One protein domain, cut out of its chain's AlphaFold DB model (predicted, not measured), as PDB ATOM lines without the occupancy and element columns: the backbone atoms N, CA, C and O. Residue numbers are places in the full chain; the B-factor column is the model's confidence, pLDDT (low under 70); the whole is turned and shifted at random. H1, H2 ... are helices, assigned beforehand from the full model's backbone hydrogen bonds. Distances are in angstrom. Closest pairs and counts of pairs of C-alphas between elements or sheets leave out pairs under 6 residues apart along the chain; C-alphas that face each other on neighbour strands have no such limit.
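This is residues 8 to 147 of the 458 residues of an uncharacterized protein of Clostridia bacterium (UniProt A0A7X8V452). One long helix, H1, makes the length of a rod; H2 folds back along its residues 28 to 47, and H3, H4 and H5 cluster round its first half. The 140 printed residues, with five named helices in the order H1 to H5 and no named strand, are all helix in class and extended, with a radius of gyration of the C-alphas of 23.7 A and spans of 80 by 23 by 23 A.

H1, residues 8 to 54, forms a helical hairpin with H2, residues 65 to 88, at a shallow tilt of 30 degrees; the closest C-alphas, of Ala 36 and Gly 83, are 3.7 A apart. H3, residues 94 to 105, touches H1 with residues 94 to 98 alone, about perpendicular at 86 degrees. Every O i to N i+4 pair is within hydrogen-bond range in H1 and H3; H2 has 18 of 20.

H1 begins at C-alpha 8 (167.369, 181.706, 115.982) and is 68.7 A long. H4 is residues 110 to 120; H5, residues 125 to 140, ends at (182.242, 174.375, 115.725).

The printed part has no cut and no long link. Confidence is low at 37 residues, among them 51 to 72.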
ATOM      1  N   ILE A   8     165.948 181.999 115.717       57.03
ATOM      2  CA  ILE A   8     167.369 181.706 115.982       57.03
ATOM      3  C   ILE A   8     167.594 181.338 117.461       57.03
ATOM      4  O   ILE A   8     168.387 180.447 117.768       57.03
ATOM      5  N   GLN A   9     166.865 181.971 118.389       62.75
ATOM      6  CA  GLN A   9     166.985 181.714 119.831       62.75
ATOM      7  C   GLN A   9     166.714 180.250 120.249       62.75
ATOM      8  O   GLN A   9     167.560 179.693 120.956       62.75
ATOM      9  N   PRO A  10     165.605 179.585 119.854       70.69
ATOM     10  CA  PRO A  10     165.355 178.197 120.246       70.69
ATOM     11  C   PRO A  10     166.396 177.231 119.667       70.69
ATOM     12  O   PRO A  10     166.777 176.282 120.350       70.69
ATOM     13  N   TYR A  11     166.905 177.492 118.460       75.19
ATOM     14  CA  TYR A  11     167.947 176.674 117.837       75.19
ATOM     15  C   TYR A  11     169.281 176.763 118.594       75.19
ATOM     16  O   TYR A  11     169.848 175.734 118.965       75.19
ATOM     17  N   VAL A  12     169.740 177.978 118.912       76.38
ATOM     18  CA  VAL A  12     170.965 178.205 119.702       76.38
ATOM     19  C   VAL A  12     170.841 177.595 121.105       76.38
ATOM     20  O   VAL A  12     171.739 176.880 121.552       76.38
ATOM     21  N   ARG A  13     169.698 177.788 121.779       79.81
ATOM     22  CA  ARG A  13     169.416 177.179 123.092       79.81
ATOM     23  C   ARG A  13     169.459 175.650 123.027       79.81
ATOM     24  O   ARG A  13     170.057 175.020 123.899       79.81
ATOM     25  N   ALA A  14     168.874 175.054 121.988       82.31
ATOM     26  CA  ALA A  14     168.911 173.611 121.781       82.31
ATOM     27  C   ALA A  14     170.342 173.094 121.541       82.31
ATOM     28  O   ALA A  14     170.701 172.055 122.098       82.31
ATOM     29  N   GLN A  15     171.178 173.807 120.775       83.19
ATOM     30  CA  GLN A  15     172.579 173.426 120.537       83.19
ATOM     31  C   GLN A  15     173.412 173.426 121.826       83.19
ATOM     32  O   GLN A  15     174.101 172.442 122.103       83.19
ATOM     33  N   ILE A  16     173.305 174.484 122.638       82.31
ATOM     34  CA  ILE A  16     174.038 174.620 123.906       82.31
ATOM     35  C   ILE A  16     173.648 173.495 124.877       82.31
ATOM     36  O   ILE A  16     174.527 172.781 125.367       82.31
ATOM     37  N   TYR A  17     172.350 173.250 125.102       83.12
ATOM     38  CA  TYR A  17     171.924 172.142 125.967       83.12
ATOM     39  C   TYR A  17     172.287 170.768 125.400       83.12
ATOM     40  O   TYR A  17     172.715 169.905 126.162       83.12
ATOM     41  N   THR A  18     172.161 170.543 124.087       86.31
ATOM     42  CA  THR A  18     172.544 169.257 123.471       86.31
ATOM     43  C   THR A  18     174.023 168.956 123.707       86.31
ATOM     44  O   THR A  18     174.359 167.830 124.076       86.31
ATOM     45  N   LEU A  19     174.904 169.956 123.570       83.56
ATOM     46  CA  LEU A  19     176.327 169.803 123.869       83.56
ATOM     47  C   LEU A  19     176.565 169.540 125.364       83.56
ATOM     48  O   LEU A  19     177.249 168.574 125.704       83.56
ATOM     49  N   LEU A  20     175.968 170.342 126.254       84.62
ATOM     50  CA  LEU A  20     176.119 170.192 127.706       84.62
ATOM     51  C   LEU A  20     175.634 168.821 128.198       84.62
ATOM     52  O   LEU A  20     176.391 168.127 128.871       84.62
ATOM     53  N   TYR A  21     174.433 168.375 127.818       86.31
ATOM     54  CA  TYR A  21     173.917 167.053 128.196       86.31
ATOM     55  C   TYR A  21     174.747 165.905 127.612       86.31
ATOM     56  O   TYR A  21     174.951 164.888 128.285       86.31
ATOM     57  N   TRP A  22     175.249 166.042 126.381       86.94
ATOM     58  CA  TRP A  22     176.135 165.043 125.784       86.94
ATOM     59  C   TRP A  22     177.443 164.932 126.577       86.94
ATOM     60  O   TRP A  22     177.806 163.830 126.997       86.94
ATOM     61  N   VAL A  23     178.108 166.055 126.869       83.31
ATOM     62  CA  VAL A  23     179.349 166.070 127.663       83.31
ATOM     63  C   VAL A  23     179.105 165.591 129.095       83.31
ATOM     64  O   VAL A  23     179.857 164.742 129.572       83.31
ATOM     65  N   GLN A  24     178.028 166.030 129.752       86.12
ATOM     66  CA  GLN A  24     177.633 165.581 131.092       86.12
ATOM     67  C   GLN A  24     177.453 164.056 131.134       86.12
ATOM     68  O   GLN A  24     177.980 163.388 132.025       86.12
ATOM     69  N   LYS A  25     176.757 163.476 130.145       85.69
ATOM     70  CA  LYS A  25     176.555 162.023 130.038       85.69
ATOM     71  C   LYS A  25     177.879 161.271 129.900       85.69
ATOM     72  O   LYS A  25     178.065 160.256 130.570       85.69
ATOM     73  N   TRP A  26     178.797 161.756 129.064       83.06
ATOM     74  CA  TRP A  26     180.121 161.149 128.900       83.06
ATOM     75  C   TRP A  26     180.997 161.293 130.148       83.06
ATOM     76  O   TRP A  26     181.579 160.300 130.578       83.06
ATOM     77  N   LEU A  27     181.051 162.471 130.780       80.75
ATOM     78  CA  LEU A  27     181.793 162.669 132.031       80.75
ATOM     79  C   LEU A  27     181.244 161.780 133.154       80.75
ATOM     80  O   LEU A  27     182.024 161.120 133.837       80.75
ATOM     81  N   ASN A  28     179.923 161.678 133.304       82.62
ATOM     82  CA  ASN A  28     179.304 160.825 134.324       82.62
ATOM     83  C   ASN A  28     179.547 159.328 134.060       82.62
ATOM     84  O   ASN A  28     179.830 158.581 134.998       82.62
ATOM     85  N   MET A  29     179.526 158.885 132.797       80.81
ATOM     86  CA  MET A  29     179.912 157.519 132.401       80.81
ATOM     87  C   MET A  29     181.386 157.219 132.723       80.81
ATOM     88  O   MET A  29     181.725 156.149 133.225       80.81
ATOM     89  N   ILE A  30     182.267 158.188 132.481       78.56
ATOM     90  CA  ILE A  30     183.689 158.113 132.816       78.56
ATOM     91  C   ILE A  30     183.898 158.035 134.340       78.56
ATOM     92  O   ILE A  30     184.628 157.164 134.809       78.56
ATOM     93  N   ILE A  31     183.243 158.899 135.123       79.25
ATOM     94  CA  ILE A  31     183.354 158.931 136.594       79.25
ATOM     95  C   ILE A  31     182.850 157.619 137.204       79.25
ATOM     96  O   ILE A  31     183.549 157.013 138.015       79.25
ATOM     97  N   THR A  32     181.679 157.141 136.776       78.88
ATOM     98  CA  THR A  32     181.127 155.849 137.221       78.88
ATOM     99  C   THR A  32     182.032 154.676 136.854       78.88
ATOM    100  O   THR A  32     182.260 153.814 137.701       78.88
ATOM    101  N   GLY A  33     182.626 154.667 135.656       76.06
ATOM    102  CA  GLY A  33     183.618 153.661 135.266       76.06
ATOM    103  C   GLY A  33     184.870 153.661 136.153       76.06
ATOM    104  O   GLY A  33     185.334 152.594 136.557       76.06
ATOM    105  N   VAL A  34     185.404 154.835 136.512       77.56
ATOM    106  CA  VAL A  34     186.582 154.924 137.393       77.56
ATOM    107  C   VAL A  34     186.266 154.496 138.822       77.56
ATOM    108  O   VAL A  34     187.053 153.749 139.396       77.56
ATOM    109  N   GLU A  35     185.141 154.922 139.399       78.94
ATOM    110  CA  GLU A  35     184.756 154.502 140.756       78.94
ATOM    111  C   GLU A  35     184.439 152.994 140.807       78.94
ATOM    112  O   GLU A  35     184.810 152.334 141.773       78.94
ATOM    113  N   ALA A  36     183.857 152.409 139.752       79.19
ATOM    114  CA  ALA A  36     183.712 150.954 139.603       79.19
ATOM    115  C   ALA A  36     185.067 150.223 139.599       79.19
ATOM    116  O   ALA A  36     185.258 149.261 140.347       79.19
ATOM    117  N   VAL A  37     186.034 150.698 138.809       75.94
ATOM    118  CA  VAL A  37     187.378 150.097 138.715       75.94
ATOM    119  C   VAL A  37     188.193 150.272 140.006       75.94
ATOM    120  O   VAL A  37     188.920 149.364 140.401       75.94
ATOM    121  N   THR A  38     188.068 151.396 140.716       77.12
ATOM    122  CA  THR A  38     188.771 151.583 141.996       77.12
ATOM    123  C   THR A  38     188.114 150.809 143.138       77.12
ATOM    124  O   THR A  38     188.834 150.176 143.910       77.12
ATOM    125  N   CYS A  39     186.780 150.772 143.244       79.94
ATOM    126  CA  CYS A  39     186.093 149.975 144.269       79.94
ATOM    127  C   CYS A  39     186.338 148.466 144.100       79.94
ATOM    128  O   CYS A  39     186.581 147.786 145.095       79.94
ATOM    129  N   THR A  40     186.341 147.948 142.866       76.50
ATOM    130  CA  THR A  40     186.727 146.549 142.588       76.50
ATOM    131  C   THR A  40     188.166 146.248 142.991       76.50
ATOM    132  O   THR A  40     188.398 145.225 143.629       76.50
ATOM    133  N   ALA A  41     189.121 147.136 142.704       75.75
ATOM    134  CA  ALA A  41     190.510 146.939 143.118       75.75
ATOM    135  C   ALA A  41     190.690 146.958 144.647       75.75
ATOM    136  O   ALA A  41     191.390 146.099 145.180       75.75
ATOM    137  N   TRP A  42     190.030 147.876 145.368       78.62
ATOM    138  CA  TRP A  42     190.090 147.929 146.838       78.62
ATOM    139  C   TRP A  42     189.462 146.699 147.502       78.62
ATOM    140  O   TRP A  42     190.069 146.110 148.397       78.62
ATOM    141  N   LEU A  43     188.277 146.275 147.052       77.69
ATOM    142  CA  LEU A  43     187.622 145.070 147.573       77.69
ATOM    143  C   LEU A  43     188.383 143.795 147.186       77.69
ATOM    144  O   LEU A  43     188.483 142.879 147.999       77.69
ATOM    145  N   GLY A  44     188.986 143.761 145.994       72.50
ATOM    146  CA  GLY A  44     189.917 142.715 145.576       72.50
ATOM    147  C   GLY A  44     191.120 142.616 146.512       72.50
ATOM    148  O   GLY A  44     191.379 141.544 147.050       72.50
ATOM    149  N   ALA A  45     191.808 143.730 146.779       72.75
ATOM    150  CA  ALA A  45     192.949 143.771 147.694       72.75
ATOM    151  C   ALA A  45     192.576 143.325 149.121       72.75
ATOM    152  O   ALA A  45     193.293 142.520 149.716       72.75
ATOM    153  N   ALA A  46     191.429 143.772 149.644       74.75
ATOM    154  CA  ALA A  46     190.926 143.344 150.952       74.75
ATOM    155  C   ALA A  46     190.622 141.833 150.997       74.75
ATOM    156  O   ALA A  46     191.022 141.149 151.940       74.75
ATOM    157  N   ALA A  47     189.980 141.288 149.959       72.06
ATOM    158  CA  ALA A  47     189.720 139.855 149.841       72.06
ATOM    159  C   ALA A  47     191.013 139.030 149.697       72.06
ATOM    160  O   ALA A  47     191.113 137.941 150.257       72.06
ATOM    161  N   GLY A  48     192.021 139.554 148.995       69.12
ATOM    162  CA  GLY A  48     193.343 138.933 148.878       69.12
ATOM    163  C   GLY A  48     194.091 138.881 150.203       69.12
ATOM    164  O   GLY A  48     194.623 137.834 150.561       69.12
ATOM    165  N   LEU A  49     194.069 139.976 150.964       72.81
ATOM    166  CA  LEU A  49     194.660 140.036 152.300       72.81
ATOM    167  C   LEU A  49     193.931 139.101 153.278       72.81
ATOM    168  O   LEU A  49     194.580 138.399 154.049       72.81
ATOM    169  N   PHE A  50     192.600 139.002 153.190       71.31
ATOM    170  CA  PHE A  50     191.816 138.028 153.955       71.31
ATOM    171  C   PHE A  50     192.173 136.573 153.602       71.31
ATOM    172  O   PHE A  50     192.339 135.745 154.499       71.31
ATOM    173  N   LEU A  51     192.343 136.254 152.313       68.25
ATOM    174  CA  LEU A  51     192.796 134.929 151.877       68.25
ATOM    175  C   LEU A  51     194.228 134.627 152.345       68.25
ATOM    176  O   LEU A  51     194.467 133.522 152.820       68.25
ATOM    177  N   LEU A  52     195.151 135.591 152.277       67.50
ATOM    178  CA  LEU A  52     196.518 135.446 152.797       67.50
ATOM    179  C   LEU A  52     196.534 135.206 154.313       67.50
ATOM    180  O   LEU A  52     197.269 134.344 154.780       67.50
ATOM    181  N   PHE A  53     195.694 135.909 155.076       67.31
ATOM    182  CA  PHE A  53     195.567 135.708 156.523       67.31
ATOM    183  C   PHE A  53     194.927 134.356 156.880       67.31
ATOM    184  O   PHE A  53     195.289 133.743 157.883       67.31
ATOM    185  N   ARG A  54     193.995 133.856 156.055       64.75
ATOM    186  CA  ARG A  54     193.388 132.525 156.232       64.75
ATOM    187  C   ARG A  54     194.327 131.383 155.829       64.75
ATOM    188  O   ARG A  54     194.260 130.323 156.435       64.75
ATOM    189  N   LEU A  55     195.181 131.597 154.828       62.94
ATOM    190  CA  LEU A  55     196.200 130.647 154.359       62.94
ATOM    191  C   LEU A  55     197.531 130.769 155.126       62.94
ATOM    192  O   LEU A  55     198.518 130.146 154.738       62.94
ATOM    193  N   TRP A  56     197.578 131.576 156.190       63.84
ATOM    194  CA  TRP A  56     198.783 131.767 156.989       63.84
ATOM    195  C   TRP A  56     199.158 130.467 157.729       63.84
ATOM    196  O   TRP A  56     198.288 129.861 158.369       63.84
ATOM    197  N   PRO A  57     200.430 130.023 157.679       49.00
ATOM    198  CA  PRO A  57     200.850 128.780 158.319       49.00
ATOM    199  C   PRO A  57     200.620 128.847 159.835       49.00
ATOM    200  O   PRO A  57     201.084 129.769 160.502       49.00
ATOM    201  N   GLY A  58     199.880 127.869 160.364       54.28
ATOM    202  CA  GLY A  58     199.490 127.792 161.778       54.28
ATOM    203  C   GLY A  58     197.988 127.933 162.048       54.28
ATOM    204  O   GLY A  58     197.561 127.689 163.171       54.28
ATOM    205  N   ARG A  59     197.156 128.271 161.047       49.22
ATOM    206  CA  ARG A  59     195.688 128.267 161.198       49.22
ATOM    207  C   ARG A  59     195.063 127.115 160.410       49.22
ATOM    208  O   ARG A  59     194.817 127.234 159.214       49.22
ATOM    209  N   ALA A  60     194.817 125.995 161.089       44.12
ATOM    210  CA  ALA A  60     194.184 124.821 160.493       44.12
ATOM    211  C   ALA A  60     192.773 125.164 159.982       44.12
ATOM    212  O   ALA A  60     191.882 125.543 160.741       44.12
ATOM    213  N   GLY A  61     192.583 125.063 158.671       51.88
ATOM    214  CA  GLY A  61     191.320 125.379 158.023       51.88
ATOM    215  C   GLY A  61     191.433 125.167 156.528       51.88
ATOM    216  O   GLY A  61     191.698 126.119 155.792       51.88
ATOM    217  N   GLU A  62     191.228 123.922 156.091       51.84
ATOM    218  CA  GLU A  62     191.283 123.552 154.678       51.84
ATOM    219  C   GLU A  62     190.471 124.537 153.817       51.84
ATOM    220  O   GLU A  62     189.341 124.911 154.172       51.84
ATOM    221  N   PRO A  63     191.023 125.008 152.685       54.88
ATOM    222  CA  PRO A  63     190.299 125.897 151.802       54.88
ATOM    223  C   PRO A  63     189.199 125.102 151.101       54.88
ATOM    224  O   PRO A  63     189.447 124.418 150.107       54.88
ATOM    225  N   SER A  64     187.961 125.231 151.582       56.56
ATOM    226  CA  SER A  64     186.799 124.720 150.864       56.56
ATOM    227  C   SER A  64     186.743 125.375 149.478       56.56
ATOM    228  O   SER A  64     186.389 126.543 149.324       56.56
ATOM    229  N   MET A  65     187.111 124.600 148.453       55.12
ATOM    230  CA  MET A  65     187.124 124.998 147.040       55.12
ATOM    231  C   MET A  65     185.879 125.788 146.582       55.12
ATOM    232  O   MET A  65     186.062 126.764 145.853       55.12
ATOM    233  N   PRO A  66     184.631 125.470 146.999       58.28
ATOM    234  CA  PRO A  66     183.492 126.321 146.658       58.28
ATOM    235  C   PRO A  66     183.582 127.730 147.261       58.28
ATOM    236  O   PRO A  66     183.251 128.689 146.574       58.28
ATOM    237  N   GLY A  67     184.047 127.890 148.505       61.59
ATOM    238  CA  GLY A  67     184.071 129.178 149.207       61.59
ATOM    239  C   GLY A  67     185.074 130.180 148.629       61.59
ATOM    240  O   GLY A  67     184.775 131.371 148.537       61.59
ATOM    241  N   THR A  68     186.241 129.710 148.181       65.31
ATOM    242  CA  THR A  68     187.249 130.562 147.525       65.31
ATOM    243  C   THR A  68     186.810 131.001 146.127       65.31
ATOM    244  O   THR A  68     186.981 132.172 145.785       65.31
ATOM    245  N   LEU A  69     186.172 130.115 145.353       64.19
ATOM    246  CA  LEU A  69     185.568 130.455 144.059       64.19
ATOM    247  C   LEU A  69     184.390 131.430 144.209       64.19
ATOM    248  O   LEU A  69     184.276 132.380 143.434       64.19
ATOM    249  N   LEU A  70     183.547 131.246 145.233       65.94
ATOM    250  CA  LEU A  70     182.453 132.170 145.542       65.94
ATOM    251  C   LEU A  70     183.002 133.563 145.873       65.94
ATOM    252  O   LEU A  70     182.550 134.547 145.298       65.94
ATOM    253  N   LEU A  71     184.030 133.655 146.725       67.50
ATOM    254  CA  LEU A  71     184.674 134.930 147.054       67.50
ATOM    255  C   LEU A  71     185.233 135.623 145.797       67.50
ATOM    256  O   LEU A  71     184.996 136.811 145.593       67.50
ATOM    257  N   GLN A  72     185.914 134.875 144.921       66.88
ATOM    258  CA  GLN A  72     186.477 135.394 143.667       66.88
ATOM    259  C   GLN A  72     185.417 135.891 142.669       66.88
ATOM    260  O   GLN A  72     185.706 136.813 141.909       66.88
ATOM    261  N   LEU A  73     184.202 135.332 142.679       70.50
ATOM    262  CA  LEU A  73     183.091 135.779 141.828       70.50
ATOM    263  C   LEU A  73     182.288 136.933 142.448       70.50
ATOM    264  O   LEU A  73     181.921 137.874 141.746       70.50
ATOM    265  N   PHE A  74     182.024 136.899 143.755       75.75
ATOM    266  CA  PHE A  74     181.188 137.903 144.421       75.75
ATOM    267  C   PHE A  74     181.916 139.228 144.668       75.75
ATOM    268  O   PHE A  74     181.306 140.284 144.515       75.75
ATOM    269  N   VAL A  75     183.211 139.211 145.000       77.62
ATOM    270  CA  VAL A  75     184.011 140.427 145.251       77.62
ATOM    271  C   VAL A  75     184.040 141.406 144.063       77.62
ATOM    272  O   VAL A  75     183.755 142.588 144.287       77.62
ATOM    273  N   PRO A  76     184.313 140.997 142.805       73.44
ATOM    274  CA  PRO A  76     184.260 141.922 141.672       73.44
ATOM    275  C   PRO A  76     182.834 142.414 141.386       73.44
ATOM    276  O   PRO A  76     182.659 143.590 141.075       73.44
ATOM    277  N   VAL A  77     181.801 141.580 141.551       78.38
ATOM    278  CA  VAL A  77     180.398 142.005 141.371       78.38
ATOM    279  C   VAL A  77     180.003 143.058 142.415       78.38
ATOM    280  O   VAL A  77     179.461 144.106 142.059       78.38
ATOM    281  N   LEU A  78     180.344 142.836 143.687       81.25
ATOM    282  CA  LEU A  78     180.151 143.802 144.773       81.25
ATOM    283  C   LEU A  78     180.924 145.100 144.528       81.25
ATOM    284  O   LEU A  78     180.374 146.179 144.739       81.25
ATOM    285  N   GLY A  79     182.163 145.026 144.037       78.38
ATOM    286  CA  GLY A  79     182.953 146.214 143.717       78.38
ATOM    287  C   GLY A  79     182.406 147.025 142.545       78.38
ATOM    288  O   GLY A  79     182.415 148.256 142.610       78.38
ATOM    289  N   LEU A  80     181.868 146.365 141.513       78.25
ATOM    290  CA  LEU A  80     181.187 147.039 140.405       78.25
ATOM    291  C   LEU A  80     179.913 147.737 140.894       78.25
ATOM    292  O   LEU A  80     179.702 148.903 140.567       78.25
ATOM    293  N   LEU A  81     179.099 147.073 141.722       83.12
ATOM    294  CA  LEU A  81     177.882 147.655 142.303       83.12
ATOM    295  C   LEU A  81     178.194 148.831 143.243       83.12
ATOM    296  O   LEU A  81     177.589 149.898 143.117       83.12
ATOM    297  N   ALA A  82     179.166 148.673 144.144       81.75
ATOM    298  CA  ALA A  82     179.582 149.711 145.084       81.75
ATOM    299  C   ALA A  82     180.172 150.933 144.366       81.75
ATOM    300  O   ALA A  82     179.830 152.072 144.690       81.75
ATOM    301  N   GLY A  83     181.015 150.717 143.354       79.06
ATOM    302  CA  GLY A  83     181.588 151.800 142.562       79.06
ATOM    303  C   GLY A  83     180.595 152.445 141.591       79.06
ATOM    304  O   GLY A  83     180.670 153.650 141.371       79.06
ATOM    305  N   TRP A  84     179.596 151.709 141.092       82.56
ATOM    306  CA  TRP A  84     178.470 152.286 140.346       82.56
ATOM    307  C   TRP A  84     177.602 153.189 141.232       82.56
ATOM    308  O   TRP A  84     177.281 154.313 140.842       82.56
ATOM    309  N   TRP A  85     177.291 152.753 142.458       84.62
ATOM    310  CA  TRP A  85     176.587 153.561 143.460       84.62
ATOM    311  C   TRP A  85     177.383 154.817 143.843       84.62
ATOM    312  O   TRP A  85     176.856 155.933 143.837       84.62
ATOM    313  N   ARG A  86     178.676 154.657 144.149       80.88
ATOM    314  CA  ARG A  86     179.586 155.758 144.509       80.88
ATOM    315  C   ARG A  86     179.796 156.727 143.345       80.88
ATOM    316  O   ARG A  86     179.813 157.936 143.557       80.88
ATOM    317  N   GLY A  87     179.873 156.206 142.123       78.69
ATOM    318  CA  GLY A  87     179.898 156.979 140.888       78.69
ATOM    319  C   GLY A  87     178.618 157.786 140.675       78.69
ATOM    320  O   GLY A  87     178.709 158.975 140.390       78.69
ATOM    321  N   ARG A  88     177.432 157.196 140.903       80.44
ATOM    322  CA  ARG A  88     176.141 157.910 140.842       80.44
ATOM    323  C   ARG A  88     176.075 159.097 141.803       80.44
ATOM    324  O   ARG A  88     175.606 160.158 141.406       80.44
ATOM    325  N   ARG A  89     176.600 158.958 143.027       79.81
ATOM    326  CA  ARG A  89     176.713 160.073 143.994       79.81
ATOM    327  C   ARG A  89     177.677 161.186 143.558       79.81
ATOM    328  O   ARG A  89     177.626 162.271 144.119       79.81
ATOM    329  N   LYS A  90     178.553 160.922 142.585       77.06
ATOM    330  CA  LYS A  90     179.546 161.859 142.032       77.06
ATOM    331  C   LYS A  90     179.180 162.362 140.630       77.06
ATOM    332  O   LYS A  90     180.056 162.821 139.899       77.06
ATOM    333  N   HIS A  91     177.914 162.245 140.222       78.56
ATOM    334  CA  HIS A  91     177.458 162.832 138.965       78.56
ATOM    335  C   HIS A  91     177.655 164.353 138.973       78.56
ATOM    336  O   HIS A  91     177.330 165.032 139.942       78.56
ATOM    337  N   LEU A  92     178.173 164.883 137.868       78.62
ATOM    338  CA  LEU A  92     178.323 166.313 137.649       78.62
ATOM    339  C   LEU A  92     176.980 166.939 137.272       78.62
ATOM    340  O   LEU A  92     176.247 166.404 136.432       78.62
ATOM    341  N   ASN A  93     176.711 168.111 137.843       83.94
ATOM    342  CA  ASN A  93     175.613 168.991 137.448       83.94
ATOM    343  C   ASN A  93     175.945 169.730 136.137       83.94
ATOM    344  O   ASN A  93     177.098 169.753 135.691       83.94
ATOM    345  N   LEU A  94     174.941 170.361 135.520       79.81
ATOM    346  CA  LEU A  94     175.121 171.128 134.280       79.81
ATOM    347  C   LEU A  94     176.116 172.288 134.457       79.81
ATOM    348  O   LEU A  94     177.011 172.423 133.630       79.81
ATOM    349  N   ALA A  95     176.057 173.026 135.571       79.62
ATOM    350  CA  ALA A  95     177.011 174.096 135.886       79.62
ATOM    351  C   ALA A  95     178.470 173.604 135.966       79.62
ATOM    352  O   ALA A  95     179.357 174.155 135.316       79.62
ATOM    353  N   ALA A  96     178.721 172.497 136.677       77.69
ATOM    354  CA  ALA A  96     180.051 171.886 136.746       77.69
ATOM    355  C   ALA A  96     180.525 171.353 135.378       77.69
ATOM    356  O   ALA A  96     181.720 171.360 135.080       77.69
ATOM    357  N   THR A  97     179.589 170.915 134.530       79.94
ATOM    358  CA  THR A  97     179.873 170.495 133.151       79.94
ATOM    359  C   THR A  97     180.237 171.689 132.267       79.94
ATOM    360  O   THR A  97     181.188 171.582 131.496       79.94
ATOM    361  N   ALA A  98     179.539 172.821 132.398       79.00
ATOM    362  CA  ALA A  98     179.833 174.057 131.675       79.00
ATOM    363  C   ALA A  98     181.228 174.595 132.035       79.00
ATOM    364  O   ALA A  98     182.053 174.777 131.145       79.00
ATOM    365  N   PHE A  99     181.549 174.689 133.330       80.50
ATOM    366  CA  PHE A  99     182.876 175.104 133.797       80.50
ATOM    367  C   PHE A  99     184.000 174.158 133.330       80.50
ATOM    368  O   PHE A  99     185.083 174.597 132.932       80.50
ATOM    369  N   TRP A 100     183.751 172.840 133.320       81.44
ATOM    370  CA  TRP A 100     184.696 171.887 132.728       81.44
ATOM    371  C   TRP A 100     184.872 172.122 131.225       81.44
ATOM    372  O   TRP A 100     186.000 172.065 130.728       81.44
ATOM    373  N   LEU A 101     183.780 172.402 130.506       78.50
ATOM    374  CA  LEU A 101     183.811 172.673 129.075       78.50
ATOM    375  C   LEU A 101     184.656 173.916 128.781       78.50
ATOM    376  O   LEU A 101     185.583 173.815 127.975       78.50
ATOM    377  N   ASP A 102     184.424 175.012 129.510       81.56
ATOM    378  CA  ASP A 102     185.173 176.264 129.380       81.56
ATOM    379  C   ASP A 102     186.670 176.075 129.606       81.56
ATOM    380  O   ASP A 102     187.494 176.490 128.784       81.56
ATOM    381  N   ARG A 103     187.044 175.339 130.657       77.94
ATOM    382  CA  ARG A 103     188.447 174.999 130.922       77.94
ATOM    383  C   ARG A 103     189.046 174.057 129.870       77.94
ATOM    384  O   ARG A 103     190.247 174.124 129.606       77.94
ATOM    385  N   SER A 104     188.246 173.168 129.276       74.38
ATOM    386  CA  SER A 104     188.707 172.190 128.275       74.38
ATOM    387  C   SER A 104     188.877 172.777 126.867       74.38
ATOM    388  O   SER A 104     189.726 172.296 126.111       74.38
ATOM    389  N   LEU A 105     188.081 173.799 126.530       72.88
ATOM    390  CA  LEU A 105     188.072 174.494 125.240       72.88
ATOM    391  C   LEU A 105     188.793 175.852 125.282       72.88
ATOM    392  O   LEU A 105     188.971 176.460 124.232       72.88
ATOM    393  N   GLN A 106     189.230 176.302 126.465       73.38
ATOM    394  CA  GLN A 106     189.810 177.632 126.711       73.38
ATOM    395  C   GLN A 106     188.856 178.782 126.336       73.38
ATOM    396  O   GLN A 106     189.297 179.875 125.992       73.38
ATOM    397  N   SER A 107     187.543 178.553 126.422       67.75
ATOM    398  CA  SER A 107     186.501 179.470 125.941       67.75
ATOM    399  C   SER A 107     186.103 180.570 126.931       67.75
ATOM    400  O   SER A 107     184.982 181.046 126.854       67.75
ATOM    401  N   GLN A 108     186.999 180.977 127.840       75.75
ATOM    402  CA  GLN A 108     186.834 182.167 128.700       75.75
ATOM    403  C   GLN A 108     185.423 182.308 129.314       75.75
ATOM    404  O   GLN A 108     184.759 183.324 129.143       75.75
ATOM    405  N   GLU A 109     184.951 181.252 129.988       79.75
ATOM    406  CA  GLU A 109     183.686 181.227 130.751       79.75
ATOM    407  C   GLU A 109     182.389 181.414 129.929       79.75
ATOM    408  O   GLU A 109     181.298 181.504 130.503       79.75
ATOM    409  N   ILE A 110     182.474 181.391 128.591       82.00
ATOM    410  CA  ILE A 110     181.343 181.553 127.663       82.00
ATOM    411  C   ILE A 110     180.221 180.536 127.926       82.00
ATOM    412  O   ILE A 110     179.047 180.902 127.830       82.00
ATOM    413  N   PHE A 111     180.527 179.277 128.258       81.00
ATOM    414  CA  PHE A 111     179.491 178.263 128.493       81.00
ATOM    415  C   PHE A 111     178.846 178.377 129.876       81.00
ATOM    416  O   PHE A 111     177.631 178.189 129.982       81.00
ATOM    417  N   SER A 112     179.607 178.714 130.918       83.88
ATOM    418  CA  SER A 112     179.059 179.036 132.241       83.88
ATOM    419  C   SER A 112     178.180 180.290 132.209       83.88
ATOM    420  O   SER A 112     177.059 180.251 132.717       83.88
ATOM    421  N   ALA A 113     178.622 181.358 131.537       79.62
ATOM    422  CA  ALA A 113     177.837 182.578 131.356       79.62
ATOM    423  C   ALA A 113     176.562 182.314 130.537       79.62
ATOM    424  O   ALA A 113     175.470 182.718 130.936       79.62
ATOM    425  N   ALA A 114     176.664 181.560 129.435       81.62
ATOM    426  CA  ALA A 114     175.503 181.167 128.640       81.62
ATOM    427  C   ALA A 114     174.491 180.340 129.447       81.62
ATOM    428  O   ALA A 114     173.291 180.587 129.339       81.62
ATOM    429  N   LEU A 115     174.941 179.388 130.273       84.00
ATOM    430  CA  LEU A 115     174.046 178.616 131.138       84.00
ATOM    431  C   LEU A 115     173.328 179.524 132.149       84.00
ATOM    432  O   LEU A 115     172.108 179.428 132.274       84.00
ATOM    433  N   PHE A 116     174.045 180.452 132.787       81.81
ATOM    434  CA  PHE A 116     173.465 181.420 133.723       81.81
ATOM    435  C   PHE A 116     172.394 182.306 133.062       81.81
ATOM    436  O   PHE A 116     171.290 182.443 133.595       81.81
ATOM    437  N   CYS A 117     172.651 182.830 131.856       80.19
ATOM    438  CA  CYS A 117     171.650 183.568 131.073       80.19
ATOM    439  C   CYS A 117     170.408 182.708 130.747       80.19
ATOM    440  O   CYS A 117     169.280 183.208 130.799       80.19
ATOM    441  N   LEU A 118     170.590 181.416 130.433       82.81
ATOM    442  CA  LEU A 118     169.493 180.486 130.115       82.81
ATOM    443  C   LEU A 118     168.662 180.055 131.330       82.81
ATOM    444  O   LEU A 118     167.471 179.780 131.158       82.81
ATOM    445  N   GLU A 119     169.271 179.968 132.514       82.06
ATOM    446  CA  GLU A 119     168.603 179.641 133.781       82.06
ATOM    447  C   GLU A 119     167.848 180.855 134.339       82.06
ATOM    448  O   GLU A 119     166.691 180.729 134.734       82.06
ATOM    449  N   ARG A 120     168.445 182.053 134.274       76.94
ATOM    450  CA  ARG A 120     167.823 183.312 134.725       76.94
ATOM    451  C   ARG A 120     166.773 183.870 133.747       76.94
ATOM    452  O   ARG A 120     166.041 184.795 134.087       76.94
ATOM    453  N   GLY A 121     166.681 183.320 132.532       72.94
ATOM    454  CA  GLY A 121     165.712 183.740 131.508       72.94
ATOM    455  C   GLY A 121     166.014 185.103 130.871       72.94
ATOM    456  O   GLY A 121     165.118 185.738 130.301       72.94
ATOM    457  N   CYS A 122     167.261 185.564 130.965       65.56
ATOM    458  CA  CYS A 122     167.683 186.883 130.504       65.56
ATOM    459  C   CYS A 122     167.696 186.954 128.966       65.56
ATOM    460  O   CYS A 122     168.162 186.051 128.272       65.56
ATOM    461  N   ASN A 123     167.107 188.023 128.424       69.44
ATOM    462  CA  ASN A 123     166.818 188.191 126.992       69.44
ATOM    463  C   ASN A 123     167.330 189.531 126.429       69.44
ATOM    464  O   ASN A 123     166.886 189.962 125.352       69.44
ATOM    465  N   GLY A 124     168.224 190.203 127.155       74.19
ATOM    466  CA  GLY A 124     168.832 191.473 126.781       74.19
ATOM    467  C   GLY A 124     169.759 191.363 125.563       74.19
ATOM    468  O   GLY A 124     170.023 190.265 125.066       74.19
ATOM    469  N   PRO A 125     170.246 192.498 125.033       69.94
ATOM    470  CA  PRO A 125     171.160 192.499 123.891       69.94
ATOM    471  C   PRO A 125     172.479 191.778 124.212       69.94
ATOM    472  O   PRO A 125     172.938 190.980 123.400       69.94
ATOM    473  N   PHE A 126     173.019 191.984 125.417       71.25
ATOM    474  CA  PHE A 126     174.243 191.344 125.904       71.25
ATOM    475  C   PHE A 126     174.082 189.821 126.067       71.25
ATOM    476  O   PHE A 126     174.878 189.057 125.524       71.25
ATOM    477  N   ASP A 127     172.986 189.366 126.694       72.00
ATOM    478  CA  ASP A 127     172.674 187.932 126.833       72.00
ATOM    479  C   ASP A 127     172.609 187.235 125.469       72.00
ATOM    480  O   ASP A 127     173.138 186.142 125.284       72.00
ATOM    481  N   ARG A 128     171.979 187.879 124.477       73.38
ATOM    482  CA  ARG A 128     171.878 187.342 123.111       73.38
ATOM    483  C   ARG A 128     173.241 187.199 122.453       73.38
ATOM    484  O   ARG A 128     173.421 186.257 121.687       73.38
ATOM    485  N   GLU A 129     174.174 188.103 122.728       75.00
ATOM    486  CA  GLU A 129     175.522 188.017 122.178       75.00
ATOM    487  C   GLU A 129     176.340 186.907 122.851       75.00
ATOM    488  O   GLU A 129     176.972 186.122 122.142       75.00
ATOM    489  N   ILE A 130     176.243 186.746 124.176       79.25
ATOM    490  CA  ILE A 130     176.825 185.599 124.897       79.25
ATOM    491  C   ILE A 130     176.264 184.282 124.347       79.25
ATOM    492  O   ILE A 130     177.028 183.388 123.986       79.25
ATOM    493  N   LEU A 131     174.939 184.171 124.208       81.12
ATOM    494  CA  LEU A 131     174.291 182.972 123.669       81.12
ATOM    495  C   LEU A 131     174.678 182.710 122.210       81.12
ATOM    496  O   LEU A 131     174.921 181.561 121.847       81.12
ATOM    497  N   ALA A 132     174.786 183.745 121.373       78.62
ATOM    498  CA  ALA A 132     175.241 183.600 119.994       78.62
ATOM    499  C   ALA A 132     176.701 183.121 119.924       78.62
ATOM    500  O   ALA A 132     176.990 182.190 119.172       78.62
ATOM    501  N   ARG A 133     177.606 183.692 120.733       78.44
ATOM    502  CA  ARG A 133     179.009 183.252 120.844       78.44
ATOM    503  C   ARG A 133     179.097 181.806 121.353       78.44
ATOM    504  O   ARG A 133     179.784 180.988 120.747       78.44
ATOM    505  N   ALA A 134     178.347 181.443 122.391       80.06
ATOM    506  CA  ALA A 134     178.280 180.065 122.886       80.06
ATOM    507  C   ALA A 134     177.731 179.088 121.830       80.06
ATOM    508  O   ALA A 134     178.262 177.989 121.673       80.06
ATOM    509  N   GLY A 135     176.715 179.494 121.063       80.56
ATOM    510  CA  GLY A 135     176.152 178.713 119.959       80.56
ATOM    511  C   GLY A 135     177.135 178.485 118.807       80.56
ATOM    512  O   GLY A 135     177.254 177.361 118.320       80.56
ATOM    513  N   THR A 136     177.893 179.508 118.393       80.38
ATOM    514  CA  THR A 136     178.907 179.349 117.333       80.38
ATOM    515  C   THR A 136     180.062 178.457 117.779       80.38
ATOM    516  O   THR A 136     180.480 177.587 117.010       80.38
ATOM    517  N   VAL A 137     180.528 178.591 119.027       77.88
ATOM    518  CA  VAL A 137     181.538 177.683 119.593       77.88
ATOM    519  C   VAL A 137     180.981 176.260 119.683       77.88
ATOM    520  O   VAL A 137     181.649 175.340 119.216       77.88
ATOM    521  N   ALA A 138     179.748 176.068 120.167       75.50
ATOM    522  CA  ALA A 138     179.106 174.753 120.260       75.50
ATOM    523  C   ALA A 138     178.937 174.058 118.897       75.50
ATOM    524  O   ALA A 138     179.158 172.851 118.784       75.50
ATOM    525  N   GLY A 139     178.572 174.811 117.855       69.19
ATOM    526  CA  GLY A 139     178.453 174.303 116.487       69.19
ATOM    527  C   GLY A 139     179.798 173.956 115.834       69.19
ATOM    528  O   GLY A 139     179.854 173.063 114.988       69.19
ATOM    529  N   GLY A 140     180.886 174.628 116.228       67.94
ATOM    530  CA  GLY A 140     182.242 174.375 115.725       67.94
ATOM    531  C   GLY A 140     183.051 173.342 116.524       67.94
ATOM    532  O   GLY A 140     183.961 172.709 115.982       67.94
ATOM    533  N   SER A 141     182.748 173.141 117.809       60.94
ATOM    534  CA  SER A 141     183.551 172.326 118.728       60.94
ATOM    535  C   SER A 141     183.321 170.819 118.548       60.94
ATOM    536  O   SER A 141     182.547 170.203 119.277       60.94
ATOM    537  N   GLN A 142     184.021 170.181 117.603       54.59
ATOM    538  CA  GLN A 142     183.801 168.751 117.334       54.59
ATOM    539  C   GLN A 142     184.306 167.782 118.422       54.59
ATOM    540  O   GLN A 142     183.746 166.692 118.535       54.59
ATOM    541  N   LYS A 143     185.375 168.094 119.182       58.22
ATOM    542  CA  LYS A 143     185.959 167.160 120.177       58.22
ATOM    543  C   LYS A 143     186.599 167.885 121.379       58.22
ATOM    544  O   LYS A 143     187.728 168.360 121.238       58.22
ATOM    545  N   PRO A 144     185.961 167.924 122.568       63.44
ATOM    546  CA  PRO A 144     186.629 168.384 123.785       63.44
ATOM    547  C   PRO A 144     187.752 167.413 124.192       63.44
ATOM    548  O   PRO A 144     187.681 166.202 123.950       63.44
ATOM    549  N   ARG A 145     188.811 167.931 124.826       65.00
ATOM    550  CA  ARG A 145     189.942 167.115 125.300       65.00
ATOM    551  C   ARG A 145     189.572 166.394 126.601       65.00
ATOM    552  O   ARG A 145     189.774 166.921 127.690       65.00
ATOM    553  N   TRP A 146     189.054 165.171 126.481       71.56
ATOM    554  CA  TRP A 146     188.731 164.306 127.623       71.56
ATOM    555  C   TRP A 146     189.921 164.138 128.591       71.56
ATOM    556  O   TRP A 146     191.060 163.998 128.131       71.56
ATOM    557  N   PRO A 147     189.699 164.067 129.921       64.94
ATOM    558  CA  PRO A 147     190.765 164.072 130.928       64.94
ATOM    559  C   PRO A 147     191.438 162.690 131.100       64.94
ATOM    560  O   PRO A 147     191.752 162.251 132.208       64.94
TER     561      PRO A 147